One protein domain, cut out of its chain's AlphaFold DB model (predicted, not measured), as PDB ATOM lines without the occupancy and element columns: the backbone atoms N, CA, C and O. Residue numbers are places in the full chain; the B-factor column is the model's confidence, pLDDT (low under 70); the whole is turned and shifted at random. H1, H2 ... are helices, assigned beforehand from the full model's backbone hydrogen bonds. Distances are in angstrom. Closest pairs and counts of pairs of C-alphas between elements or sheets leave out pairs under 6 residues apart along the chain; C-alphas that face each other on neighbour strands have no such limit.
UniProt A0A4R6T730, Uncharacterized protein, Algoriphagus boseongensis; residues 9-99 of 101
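What this domain is: This is residues 9 to 99 of the 101 residues of an uncharacterized protein of Algoriphagus boseongensis (UniProt A0A4R6T730). H2 and H6 lie side by side, running opposite ways; on one side of this pair H3 and H4 cross H2 and H5 crosses H6, while H1 lies near H2 and H3. The 91 printed residues have six named helices, H1 to H6, and no named strand: all helix, mostly crossed. The whole is compact, radius of gyration of the C-alphas 12.6 A, spanning 35 by 29 by 19 A.

How they stand to each other: Start at the hub, H2, residues 19 to 31. H6, residues 86 to 97, touches it with residues 92 to 96 alone, at a shallow tilt of 15 degrees; the closest C-alphas, Ile 24 and Ile 96, are 6.1 A apart. Residues 25 to 29 alone touch H3, residues 45 to 51, and 20 to 25 alone H4, residues 54 to 63; closest C-alphas are Leu 28 and Tyr 50, 6.3 A, and Glu 21 and Leu 54, 6.2 A. H5, residues 68 to 79, touches H6 with residues 68 to 72 alone, at a steep tilt of 62 degrees. H1, residues 9 to 16, is close to H2 but not clearly touching. O i to N i+4 pairs are all within hydrogen-bond range in H2, H4 and H6, with 3 of 4 in H1, 2 of 3 in H3 and 7 of 8 in H5.

Where its parts are: Find C-alpha 19 at (261.427, 282.376, 370.668); H2 runs 18.7 A. H6 runs 16.2 A to C-alpha 97 at (262.146, 275.294, 383.561).

The domain as a whole: The printed part has no cut. The long link is residues 32 to 44; no printed residue is under 70 in pLDDT.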
ATOM      1  N   ARG A   9     243.938 289.334 365.194       88.50
ATOM      2  CA  ARG A   9     244.450 290.029 366.385       88.50
ATOM      3  C   ARG A   9     245.546 289.204 367.057       88.50
ATOM      4  O   ARG A   9     246.630 289.724 367.300       88.50
ATOM      5  N   ILE A  10     245.275 287.930 367.314       88.44
ATOM      6  CA  ILE A  10     246.215 287.023 367.975       88.44
ATOM      7  C   ILE A  10     247.426 286.729 367.090       88.44
ATOM      8  O   ILE A  10     248.549 286.722 367.583       88.44
ATOM      9  N   GLN A  11     247.237 286.583 365.777       89.06
ATOM     10  CA  GLN A  11     248.350 286.408 364.836       89.06
ATOM     11  C   GLN A  11     249.381 287.539 364.950       89.06
ATOM     12  O   GLN A  11     250.581 287.272 364.984       89.06
ATOM     13  N   LYS A  12     248.929 288.795 365.081       90.69
ATOM     14  CA  LYS A  12     249.822 289.943 365.308       90.69
ATOM     15  C   LYS A  12     250.571 289.851 366.637       90.69
ATOM     16  O   LYS A  12     251.724 290.254 366.705       90.69
ATOM     17  N   ILE A  13     249.942 289.330 367.689       90.38
ATOM     18  CA  ILE A  13     250.610 289.139 368.984       90.38
ATOM     19  C   ILE A  13     251.690 288.060 368.855       90.38
ATOM     20  O   ILE A  13     252.842 288.321 369.186       90.38
ATOM     21  N   ILE A  14     251.356 286.901 368.277       88.12
ATOM     22  CA  ILE A  14     252.287 285.776 368.072       88.12
ATOM     23  C   ILE A  14     253.515 286.195 367.253       88.12
ATOM     24  O   ILE A  14     254.631 285.752 367.533       88.12
ATOM     25  N   GLN A  15     253.336 287.061 366.251       90.38
ATOM     26  CA  GLN A  15     254.441 287.597 365.448       90.38
ATOM     27  C   GLN A  15     255.464 288.377 366.282       90.38
ATOM     28  O   GLN A  15     256.645 288.351 365.945       90.38
ATOM     29  N   ASN A  16     255.030 289.012 367.373       93.12
ATOM     30  CA  ASN A  16     255.883 289.804 368.257       93.12
ATOM     31  C   ASN A  16     256.465 289.004 369.433       93.12
ATOM     32  O   ASN A  16     257.313 289.534 370.147       93.12
ATOM     33  N   LEU A  17     256.041 287.752 369.639       93.25
ATOM     34  CA  LEU A  17     256.597 286.903 370.692       93.25
ATOM     35  C   LEU A  17     258.039 286.494 370.367       93.25
ATOM     36  O   LEU A  17     258.362 286.084 369.241       93.25
ATOM     37  N   THR A  18     258.886 286.545 371.389       94.31
ATOM     38  CA  THR A  18     260.244 285.989 371.378       94.31
ATOM     39  C   THR A  18     260.221 284.463 371.177       94.31
ATOM     40  O   THR A  18     259.183 283.826 371.385       94.31
ATOM     41  N   PRO A  19     261.344 283.836 370.772       93.69
ATOM     42  CA  PRO A  19     261.427 282.376 370.668       93.69
ATOM     43  C   PRO A  19     261.057 281.659 371.974       93.69
ATOM     44  O   PRO A  19     260.211 280.770 371.950       93.69
ATOM     45  N   LEU A  20     261.590 282.123 373.110       94.12
ATOM     46  CA  LEU A  20     261.276 281.572 374.429       94.12
ATOM     47  C   LEU A  20     259.777 281.672 374.751       94.12
ATOM     48  O   LEU A  20     259.163 280.693 375.158       94.12
ATOM     49  N   GLU A  21     259.151 282.829 374.520       95.69
ATOM     50  CA  GLU A  21     257.710 283.006 374.759       95.69
ATOM     51  C   GLU A  21     256.858 282.072 373.891       95.69
ATOM     52  O   GLU A  21     255.840 281.562 374.356       95.69
ATOM     53  N   LYS A  22     257.276 281.803 372.647       93.25
ATOM     54  CA  LYS A  22     256.602 280.822 371.783       93.25
ATOM     55  C   LYS A  22     256.723 279.408 372.346       93.25
ATOM     56  O   LYS A  22     255.734 278.681 372.330       93.25
ATOM     57  N   GLU A  23     257.893 279.030 372.853       94.94
ATOM     58  CA  GLU A  23     258.112 277.722 373.480       94.94
ATOM     59  C   GLU A  23     257.282 277.545 374.751       94.94
ATOM     60  O   GLU A  23     256.565 276.550 374.867       94.94
ATOM     61  N   ILE A  24     257.277 278.541 375.642       96.38
ATOM     62  CA  ILE A  24     256.419 278.544 376.835       96.38
ATOM     63  C   ILE A  24     254.952 278.390 376.421       96.38
ATOM     64  O   ILE A  24     254.245 277.534 376.952       96.38
ATOM     65  N   ASN A  25     254.490 279.175 375.442       94.81
ATOM     66  CA  ASN A  25     253.096 279.137 375.015       94.81
ATOM     67  C   ASN A  25     252.698 277.774 374.437       94.81
ATOM     68  O   ASN A  25     251.602 277.295 374.705       94.81
ATOM     69  N   MET A  26     253.583 277.119 373.678       93.56
ATOM     70  CA  MET A  26     253.327 275.762 373.185       93.56
ATOM     71  C   MET A  26     253.148 274.763 374.330       93.56
ATOM     72  O   MET A  26     252.263 273.913 374.250       93.56
ATOM     73  N   VAL A  27     253.949 274.875 375.394       96.56
ATOM     74  CA  VAL A  27     253.810 274.014 376.577       96.56
ATOM     75  C   VAL A  27     252.479 274.273 377.290       96.56
ATOM     76  O   VAL A  27     251.789 273.317 377.634       96.56
ATOM     77  N   LEU A  28     252.067 275.537 377.453       96.19
ATOM     78  CA  LEU A  28     250.769 275.876 378.054       96.19
ATOM     79  C   LEU A  28     249.585 275.372 377.220       96.19
ATOM     80  O   LEU A  28     248.652 274.799 377.769       96.19
ATOM     81  N   MET A  29     249.639 275.533 375.897       93.88
ATOM     82  CA  MET A  29     248.597 275.043 374.991       93.88
ATOM     83  C   MET A  29     248.511 273.512 374.955       93.88
ATOM     84  O   MET A  29     247.471 272.974 374.596       93.88
ATOM     85  N   GLU A  30     249.593 272.798 375.270       94.06
ATOM     86  CA  GLU A  30     249.565 271.339 375.421       94.06
ATOM     87  C   GLU A  30     249.047 270.914 376.798       94.06
ATOM     88  O   GLU A  30     248.412 269.867 376.932       94.06
ATOM     89  N   TRP A  31     249.337 271.703 377.832       95.88
ATOM     90  CA  TRP A  31     248.787 271.483 379.162       95.88
ATOM     91  C   TRP A  31     247.268 271.663 379.172       95.88
ATOM     92  O   TRP A  31     246.587 270.786 379.697       95.88
ATOM     93  N   ASP A  32     246.782 272.757 378.576       95.06
ATOM     94  CA  ASP A  32     245.374 273.127 378.384       95.06
ATOM     95  C   ASP A  32     244.425 272.632 379.496       95.06
ATOM     96  O   ASP A  32     243.538 271.809 379.241       95.06
ATOM     97  N   PRO A  33     244.601 273.091 380.750       95.06
ATOM     98  CA  PRO A  33     243.914 272.515 381.905       95.06
ATOM     99  C   PRO A  33     242.386 272.609 381.828       95.06
ATOM    100  O   PRO A  33     241.691 271.750 382.363       95.06
ATOM    101  N   ILE A  34     241.858 273.613 381.126       93.12
ATOM    102  CA  ILE A  34     240.416 273.807 380.919       93.12
ATOM    103  C   ILE A  34     239.912 273.254 379.582       93.12
ATOM    104  O   ILE A  34     238.741 273.430 379.248       93.12
ATOM    105  N   SER A  35     240.771 272.571 378.821       92.25
ATOM    106  CA  SER A  35     240.433 271.954 377.534       92.25
ATOM    107  C   SER A  35     239.824 272.932 376.519       92.25
ATOM    108  O   SER A  35     239.004 272.529 375.694       92.25
ATOM    109  N   VAL A  36     240.202 274.217 376.551       90.12
ATOM    110  CA  VAL A  36     239.618 275.234 375.658       90.12
ATOM    111  C   VAL A  36     239.917 274.924 374.188       90.12
ATOM    112  O   VAL A  36     239.103 275.206 373.310       90.12
ATOM    113  N   GLY A  37     241.044 274.263 373.907       87.00
ATOM    114  CA  GLY A  37     241.409 273.801 372.571       87.00
ATOM    115  C   GLY A  37     240.573 272.628 372.061       87.00
ATOM    116  O   GLY A  37     240.656 272.306 370.878       87.00
ATOM    117  N   GLN A  38     239.788 271.984 372.929       87.38
ATOM    118  CA  GLN A  38     238.912 270.856 372.587       87.38
ATOM    119  C   GLN A  38     237.446 271.271 372.411       87.38
ATOM    120  O   GLN A  38     236.612 270.438 372.057       87.38
ATOM    121  N   ILE A  39     237.117 272.541 372.659       85.94
ATOM    122  CA  ILE A  39     235.757 273.055 372.515       85.94
ATOM    123  C   ILE A  39     235.514 273.412 371.045       85.94
ATOM    124  O   ILE A  39     236.122 274.342 370.512       85.94
ATOM    125  N   GLU A  40     234.594 272.683 370.408       85.00
ATOM    126  CA  GLU A  40     234.243 272.874 368.999       85.00
ATOM    127  C   GLU A  40     233.808 274.322 368.718       85.00
ATOM    128  O   GLU A  40     232.907 274.865 369.364       85.00
ATOM    129  N   GLY A  41     234.470 274.964 367.752       82.12
ATOM    130  CA  GLY A  41     234.221 276.354 367.363       82.12
ATOM    131  C   GLY A  41     234.890 277.406 368.257       82.12
ATOM    132  O   GLY A  41     234.824 278.598 367.947       82.12
ATOM    133  N   MET A  42     235.563 276.996 369.336       83.19
ATOM    134  CA  MET A  42     236.296 277.868 370.261       83.19
ATOM    135  C   MET A  42     237.799 277.572 370.307       83.19
ATOM    136  O   MET A  42     238.518 278.177 371.094       83.19
ATOM    137  N   GLU A  43     238.323 276.725 369.423       84.06
ATOM    138  CA  GLU A  43     239.725 276.289 369.436       84.06
ATOM    139  C   GLU A  43     240.703 277.463 369.260       84.06
ATOM    140  O   GLU A  43     241.842 277.426 369.719       84.06
ATOM    141  N   HIS A  44     240.257 278.547 368.620       77.25
ATOM    142  CA  HIS A  44     241.024 279.783 368.473       77.25
ATOM    143  C   HIS A  44     241.309 280.489 369.810       77.25
ATOM    144  O   HIS A  44     242.303 281.221 369.894       77.25
ATOM    145  N   ASN A  45     240.481 280.250 370.836       84.62
ATOM    146  CA  ASN A  45     240.654 280.774 372.194       84.62
ATOM    147  C   ASN A  45     241.849 280.137 372.902       84.62
ATOM    148  O   ASN A  45     242.389 280.748 373.815       84.62
ATOM    149  N   LEU A  46     242.323 278.973 372.438       88.88
ATOM    150  CA  LEU A  46     243.505 278.307 372.985       88.88
ATOM    151  C   LEU A  46     244.731 279.222 373.014       88.88
ATOM    152  O   LEU A  46     245.517 279.202 373.953       88.88
ATOM    153  N   TRP A  47     244.884 280.059 371.991       88.88
ATOM    154  CA  TRP A  47     245.956 281.044 371.969       88.88
ATOM    155  C   TRP A  47     245.694 282.232 372.891       88.88
ATOM    156  O   TRP A  47     246.614 282.705 373.548       88.88
ATOM    157  N   ASP A  48     244.466 282.746 372.886       87.94
ATOM    158  CA  ASP A  48     244.106 283.960 373.623       87.94
ATOM    159  C   ASP A  48     244.212 283.738 375.134       87.94
ATOM    160  O   ASP A  48     244.775 284.571 375.842       87.94
ATOM    161  N   GLU A  49     243.762 282.570 375.596       91.19
ATOM    162  CA  GLU A  49     243.794 282.167 376.998       91.19
ATOM    163  C   GLU A  49     245.227 282.186 377.547       91.19
ATOM    164  O   GLU A  49     245.535 282.884 378.516       91.19
ATOM    165  N   TYR A  50     246.142 281.474 376.881       93.56
ATOM    166  CA  TYR A  50     247.456 281.189 377.455       93.56
ATOM    167  C   TYR A  50     248.530 282.247 377.172       93.56
ATOM    168  O   TYR A  50     249.482 282.366 377.950       93.56
ATOM    169  N   ILE A  51     248.362 283.090 376.143       93.88
ATOM    170  CA  ILE A  51     249.298 284.193 375.859       93.88
ATOM    171  C   ILE A  51     249.370 285.189 377.028       93.88
ATOM    172  O   ILE A  51     250.425 285.779 377.280       93.88
ATOM    173  N   SER A  52     248.265 285.378 377.754       93.06
ATOM    174  CA  SER A  52     248.177 286.331 378.866       93.06
ATOM    175  C   SER A  52     249.149 286.018 380.017       93.06
ATOM    176  O   SER A  52     249.585 286.929 380.726       93.06
ATOM    177  N   TYR A  53     249.563 284.756 380.160       96.38
ATOM    178  CA  TYR A  53     250.425 284.284 381.246       96.38
ATOM    179  C   TYR A  53     251.927 284.369 380.935       96.38
ATOM    180  O   TYR A  53     252.755 284.287 381.849       96.38
ATOM    181  N   LEU A  54     252.298 284.577 379.666       96.62
ATOM    182  CA  LEU A  54     253.693 284.557 379.211       96.62
ATOM    183  C   LEU A  54     254.605 285.548 379.950       96.62
ATOM    184  O   LEU A  54     255.696 285.128 380.340       96.62
ATOM    185  N   PRO A  55     254.205 286.810 380.229       95.88
ATOM    186  CA  PRO A  55     255.079 287.746 380.937       95.88
ATOM    187  C   PRO A  55     255.486 287.255 382.332       95.88
ATOM    188  O   PRO A  55     256.634 287.434 382.739       95.88
ATOM    189  N   LYS A  56     254.568 286.604 383.060       97.12
ATOM    190  CA  LYS A  56     254.821 286.113 384.423       97.12
ATOM    191  C   LYS A  56     255.752 284.899 384.415       97.12
ATOM    192  O   LYS A  56     256.682 284.850 385.212       97.12
ATOM    193  N   LEU A  57     255.539 283.966 383.484       97.25
ATOM    194  CA  LEU A  57     256.382 282.776 383.318       97.25
ATOM    195  C   LEU A  57     257.790 283.127 382.839       97.25
ATOM    196  O   LEU A  57     258.767 282.643 383.403       97.25
ATOM    197  N   LYS A  58     257.901 284.016 381.850       96.19
ATOM    198  CA  LYS A  58     259.190 284.512 381.364       96.19
ATOM    199  C   LYS A  58     259.984 285.186 382.477       96.19
ATOM    200  O   LYS A  58     261.146 284.859 382.673       96.19
ATOM    201  N   MET A  59     259.349 286.085 383.230       95.56
ATOM    202  CA  MET A  59     260.012 286.772 384.338       95.56
ATOM    203  C   MET A  59     260.503 285.789 385.410       95.56
ATOM    204  O   MET A  59     261.593 285.983 385.942       95.56
ATOM    205  N   ALA A  60     259.723 284.752 385.728       96.25
ATOM    206  CA  ALA A  60     260.143 283.719 386.671       96.25
ATOM    207  C   ALA A  60     261.369 282.945 386.150       96.25
ATOM    208  O   ALA A  60     262.356 282.819 386.873       96.25
ATOM    209  N   LEU A  61     261.364 282.530 384.875       94.81
ATOM    210  CA  LEU A  61     262.514 281.868 384.243       94.81
ATOM    211  C   LEU A  61     263.771 282.744 384.242       94.81
ATOM    212  O   LEU A  61     264.840 282.291 384.641       94.81
ATOM    213  N   GLU A  62     263.649 284.007 383.836       93.56
ATOM    214  CA  GLU A  62     264.774 284.950 383.773       93.56
ATOM    215  C   GLU A  62     265.398 285.213 385.151       93.56
ATOM    216  O   GLU A  62     266.595 285.481 385.253       93.56
ATOM    217  N   LYS A  63     264.602 285.115 386.221       94.88
ATOM    218  CA  LYS A  63     265.061 285.260 387.608       94.88
ATOM    219  C   LYS A  63     265.534 283.951 388.245       94.88
ATOM    220  O   LYS A  63     266.050 283.990 389.360       94.88
ATOM    221  N   GLY A  64     265.368 282.812 387.570       93.94
ATOM    222  CA  GLY A  64     265.637 281.490 388.142       93.94
ATOM    223  C   GLY A  64     264.678 281.113 389.278       93.94
ATOM    224  O   GLY A  64     265.053 280.370 390.183       93.94
ATOM    225  N   GLU A  65     263.463 281.660 389.268       96.06
ATOM    226  CA  GLU A  65     262.401 281.313 390.210       96.06
ATOM    227  C   GLU A  65     261.706 280.014 389.774       96.06
ATOM    228  O   GLU A  65     261.609 279.710 388.584       96.06
ATOM    229  N   ALA A  66     261.192 279.250 390.741       96.38
ATOM    230  CA  ALA A  66     260.425 278.042 390.449       96.38
ATOM    231  C   ALA A  66     259.146 278.380 389.661       96.38
ATOM    232  O   ALA A  66     258.437 279.334 389.991       96.38
ATOM    233  N   ILE A  67     258.807 277.560 388.665       98.06
ATOM    234  CA  ILE A  67     257.655 277.789 387.782       98.06
ATOM    235  C   ILE A  67     256.360 277.239 388.368       98.06
ATOM    236  O   ILE A  67     255.294 277.816 388.142       98.06
ATOM    237  N   LYS A  68     256.425 276.172 389.172       97.81
ATOM    238  CA  LYS A  68     255.226 275.549 389.755       97.81
ATOM    239  C   LYS A  68     254.302 276.548 390.479       97.81
ATOM    240  O   LYS A  68     253.109 276.504 390.195       97.81
ATOM    241  N   PRO A  69     254.787 277.491 391.315       98.19
ATOM    242  CA  PRO A  69     253.922 278.504 391.927       98.19
ATOM    243  C   PRO A  69     253.176 279.386 390.915       98.19
ATOM    244  O   PRO A  69     252.053 279.813 391.175       98.19
ATOM    245  N   VAL A  70     253.768 279.654 389.746       98.19
ATOM    246  CA  VAL A  70     253.095 280.396 388.673       98.19
ATOM    247  C   VAL A  70     251.977 279.553 388.064       98.19
ATOM    248  O   VAL A  70     250.895 280.081 387.835       98.19
ATOM    249  N   LEU A  71     252.194 278.252 387.856       98.12
ATOM    250  CA  LEU A  71     251.153 277.345 387.356       98.12
ATOM    251  C   LEU A  71     250.032 277.119 388.375       98.12
ATOM    252  O   LEU A  71     248.865 277.085 387.992       98.12
ATOM    253  N   ASP A  72     250.372 277.010 389.663       98.06
ATOM    254  CA  ASP A  72     249.386 276.917 390.740       98.06
ATOM    255  C   ASP A  72     248.513 278.187 390.781       98.06
ATOM    256  O   ASP A  72     247.301 278.091 390.947       98.06
ATOM    257  N   TRP A  73     249.105 279.366 390.550       97.94
ATOM    258  CA  TRP A  73     248.369 280.625 390.404       97.94
ATOM    259  C   TRP A  73     247.477 280.653 389.149       97.94
ATOM    260  O   TRP A  73     246.339 281.112 389.229       97.94
ATOM    261  N   ILE A  74     247.962 280.161 388.000       97.44
ATOM    262  CA  ILE A  74     247.175 280.119 386.753       97.44
ATOM    263  C   ILE A  74     245.901 279.293 386.956       97.44
ATOM    264  O   ILE A  74     244.812 279.803 386.721       97.44
ATOM    265  N   GLU A  75     246.011 278.048 387.426       96.56
ATOM    266  CA  GLU A  75     244.828 277.211 387.661       96.56
ATOM    267  C   GLU A  75     244.001 277.703 388.855       96.56
ATOM    268  O   GLU A  75     242.797 277.924 388.737       96.56
ATOM    269  N   GLY A  76     244.635 277.894 390.011       96.44
ATOM    270  CA  GLY A  76     243.930 278.127 391.266       96.44
ATOM    271  C   GLY A  76     243.294 279.509 391.382       96.44
ATOM    272  O   GLY A  76     242.178 279.618 391.881       96.44
ATOM    273  N   GLU A  77     243.980 280.560 390.927       95.12
ATOM    274  CA  GLU A  77     243.533 281.946 391.113       95.12
ATOM    275  C   GLU A  77     243.025 282.586 389.822       95.12
ATOM    276  O   GLU A  77     241.965 283.207 389.838       95.12
ATOM    277  N   SER A  78     243.761 282.455 388.712       95.19
ATOM    278  CA  SER A  78     243.386 283.108 387.450       95.19
ATOM    279  C   SER A  78     242.190 282.423 386.791       95.19
ATOM    280  O   SER A  78     241.211 283.076 386.442       95.19
ATOM    281  N   ILE A  79     242.256 281.098 386.662       93.75
ATOM    282  CA  ILE A  79     241.157 280.269 386.164       93.75
ATOM    283  C   ILE A  79     240.117 280.041 387.277       93.75
ATOM    284  O   ILE A  79     238.913 280.031 387.014       93.75
ATOM    285  N   GLY A  80     240.568 279.884 388.526       94.12
ATOM    286  CA  GLY A  80     239.709 279.759 389.706       94.12
ATOM    287  C   GLY A  80     239.429 278.320 390.157       94.12
ATOM    288  O   GLY A  80     238.572 278.114 391.020       94.12
ATOM    289  N   PHE A  81     240.108 277.319 389.584       94.62
ATOM    290  CA  PHE A  81     239.993 275.918 389.991       94.62
ATOM    291  C   PHE A  81     241.187 275.067 389.518       94.62
ATOM    292  O   PHE A  81     241.713 275.246 388.422       94.62
ATOM    293  N   PHE A  82     241.574 274.073 390.323       96.50
ATOM    294  CA  PHE A  82     242.608 273.102 389.956       96.50
ATOM    295  C   PHE A  82     242.026 271.963 389.111       96.50
ATOM    296  O   PHE A  82     241.544 270.963 389.644       96.50
ATOM    297  N   TYR A  83     242.056 272.130 387.788       96.38
ATOM    298  CA  TYR A  83     241.536 271.142 386.837       96.38
ATOM    299  C   TYR A  83     242.479 269.960 386.604       96.38
ATOM    300  O   TYR A  83     242.017 268.877 386.244       96.38
ATOM    301  N   THR A  84     243.786 270.137 386.815       96.75
ATOM    302  CA  THR A  84     244.764 269.052 386.675       96.75
ATOM    303  C   THR A  84     245.316 268.596 388.025       96.75
ATOM    304  O   THR A  84     245.108 269.230 389.064       96.75
ATOM    305  N   SER A  85     245.990 267.442 388.045       97.69
ATOM    306  CA  SER A  85     246.645 266.959 389.261       97.69
ATOM    307  C   SER A  85     247.894 267.785 389.579       97.69
ATOM    308  O   SER A  85     248.476 268.439 388.710       97.69
ATOM    309  N   GLU A  86     248.337 267.745 390.834       97.56
ATOM    310  CA  GLU A  86     249.579 268.410 391.221       97.56
ATOM    311  C   GLU A  86     250.789 267.850 390.464       97.56
ATOM    312  O   GLU A  86     251.647 268.616 390.027       97.56
ATOM    313  N   GLU A  87     250.835 266.539 390.232       98.25
ATOM    314  CA  GLU A  87     251.895 265.884 389.462       98.25
ATOM    315  C   GLU A  87     251.934 266.402 388.026       98.25
ATOM    316  O   GLU A  87     253.016 266.646 387.492       98.25
ATOM    317  N   ARG A  88     250.764 266.636 387.415       97.69
ATOM    318  CA  ARG A  88     250.687 267.236 386.082       97.69
ATOM    319  C   ARG A  88     251.237 268.660 386.094       97.69
ATOM    320  O   ARG A  88     252.021 269.003 385.214       97.69
ATOM    321  N   ARG A  89     250.908 269.476 387.100       98.06
ATOM    322  CA  ARG A  89     251.492 270.823 387.241       98.06
ATOM    323  C   ARG A  89     253.005 270.784 387.458       98.06
ATOM    324  O   ARG A  89     253.711 271.600 386.874       98.06
ATOM    325  N   ILE A  90     253.523 269.827 388.230       98.44
ATOM    326  CA  ILE A  90     254.972 269.613 388.403       98.44
ATOM    327  C   ILE A  90     255.633 269.255 387.068       98.44
ATOM    328  O   ILE A  90     256.665 269.822 386.720       98.44
ATOM    329  N   GLU A  91     255.043 268.335 386.305       98.31
ATOM    330  CA  GLU A  91     255.556 267.938 384.991       98.31
ATOM    331  C   GLU A  91     255.663 269.144 384.047       98.31
ATOM    332  O   GLU A  91     256.706 269.361 383.428       98.31
ATOM    333  N   ILE A  92     254.607 269.955 383.968       98.19
ATOM    334  CA  ILE A  92     254.578 271.151 383.123       98.19
ATOM    335  C   ILE A  92     255.576 272.204 383.615       98.19
ATOM    336  O   ILE A  92     256.281 272.789 382.793       98.19
ATOM    337  N   ALA A  93     255.704 272.398 384.931       98.12
ATOM    338  CA  ALA A  93     256.696 273.306 385.504       98.12
ATOM    339  C   ALA A  93     258.115 272.906 385.090       98.12
ATOM    340  O   ALA A  93     258.824 273.717 384.502       98.12
ATOM    341  N   ASN A  94     258.483 271.637 385.285       97.62
ATOM    342  CA  ASN A  94     259.798 271.118 384.909       97.62
ATOM    343  C   ASN A  94     260.079 271.305 383.411       97.62
ATOM    344  O   ASN A  94     261.195 271.640 383.021       97.62
ATOM    345  N   ARG A  95     259.071 271.105 382.551       97.88
ATOM    346  CA  ARG A  95     259.211 271.319 381.102       97.88
ATOM    347  C   ARG A  95     259.507 272.775 380.761       97.88
ATOM    348  O   ARG A  95     260.346 273.015 379.901       97.88
ATOM    349  N   ILE A  96     258.831 273.721 381.414       97.25
ATOM    350  CA  ILE A  96     259.064 275.158 381.216       97.25
ATOM    351  C   ILE A  96     260.437 275.559 381.773       97.25
ATOM    352  O   ILE A  96     261.161 276.291 381.112       97.25
ATOM    353  N   GLU A  97     260.835 275.038 382.935       96.25
ATOM    354  CA  GLU A  97     262.146 275.294 383.561       96.25
ATOM    355  C   GLU A  97     263.332 274.793 382.724       96.25
ATOM    356  O   GLU A  97     264.435 275.330 382.816       96.25
ATOM    357  N   MET A  98     263.121 273.782 381.878       95.62
ATOM    358  CA  MET A  98     264.132 273.303 380.929       95.62
ATOM    359  C   MET A  98     264.292 274.204 379.695       95.62
ATOM    360  O   MET A  98     265.269 274.036 378.956       95.62
ATOM    361  N   LEU A  99     263.365 275.137 379.457       93.25
ATOM    362  CA  LEU A  99     263.476 276.106 378.371       93.25
ATOM    363  C   LEU A  99     264.553 277.125 378.749       93.25
ATOM    364  O   LEU A  99     264.440 277.842 379.743       93.25
TER     365      LEU A  99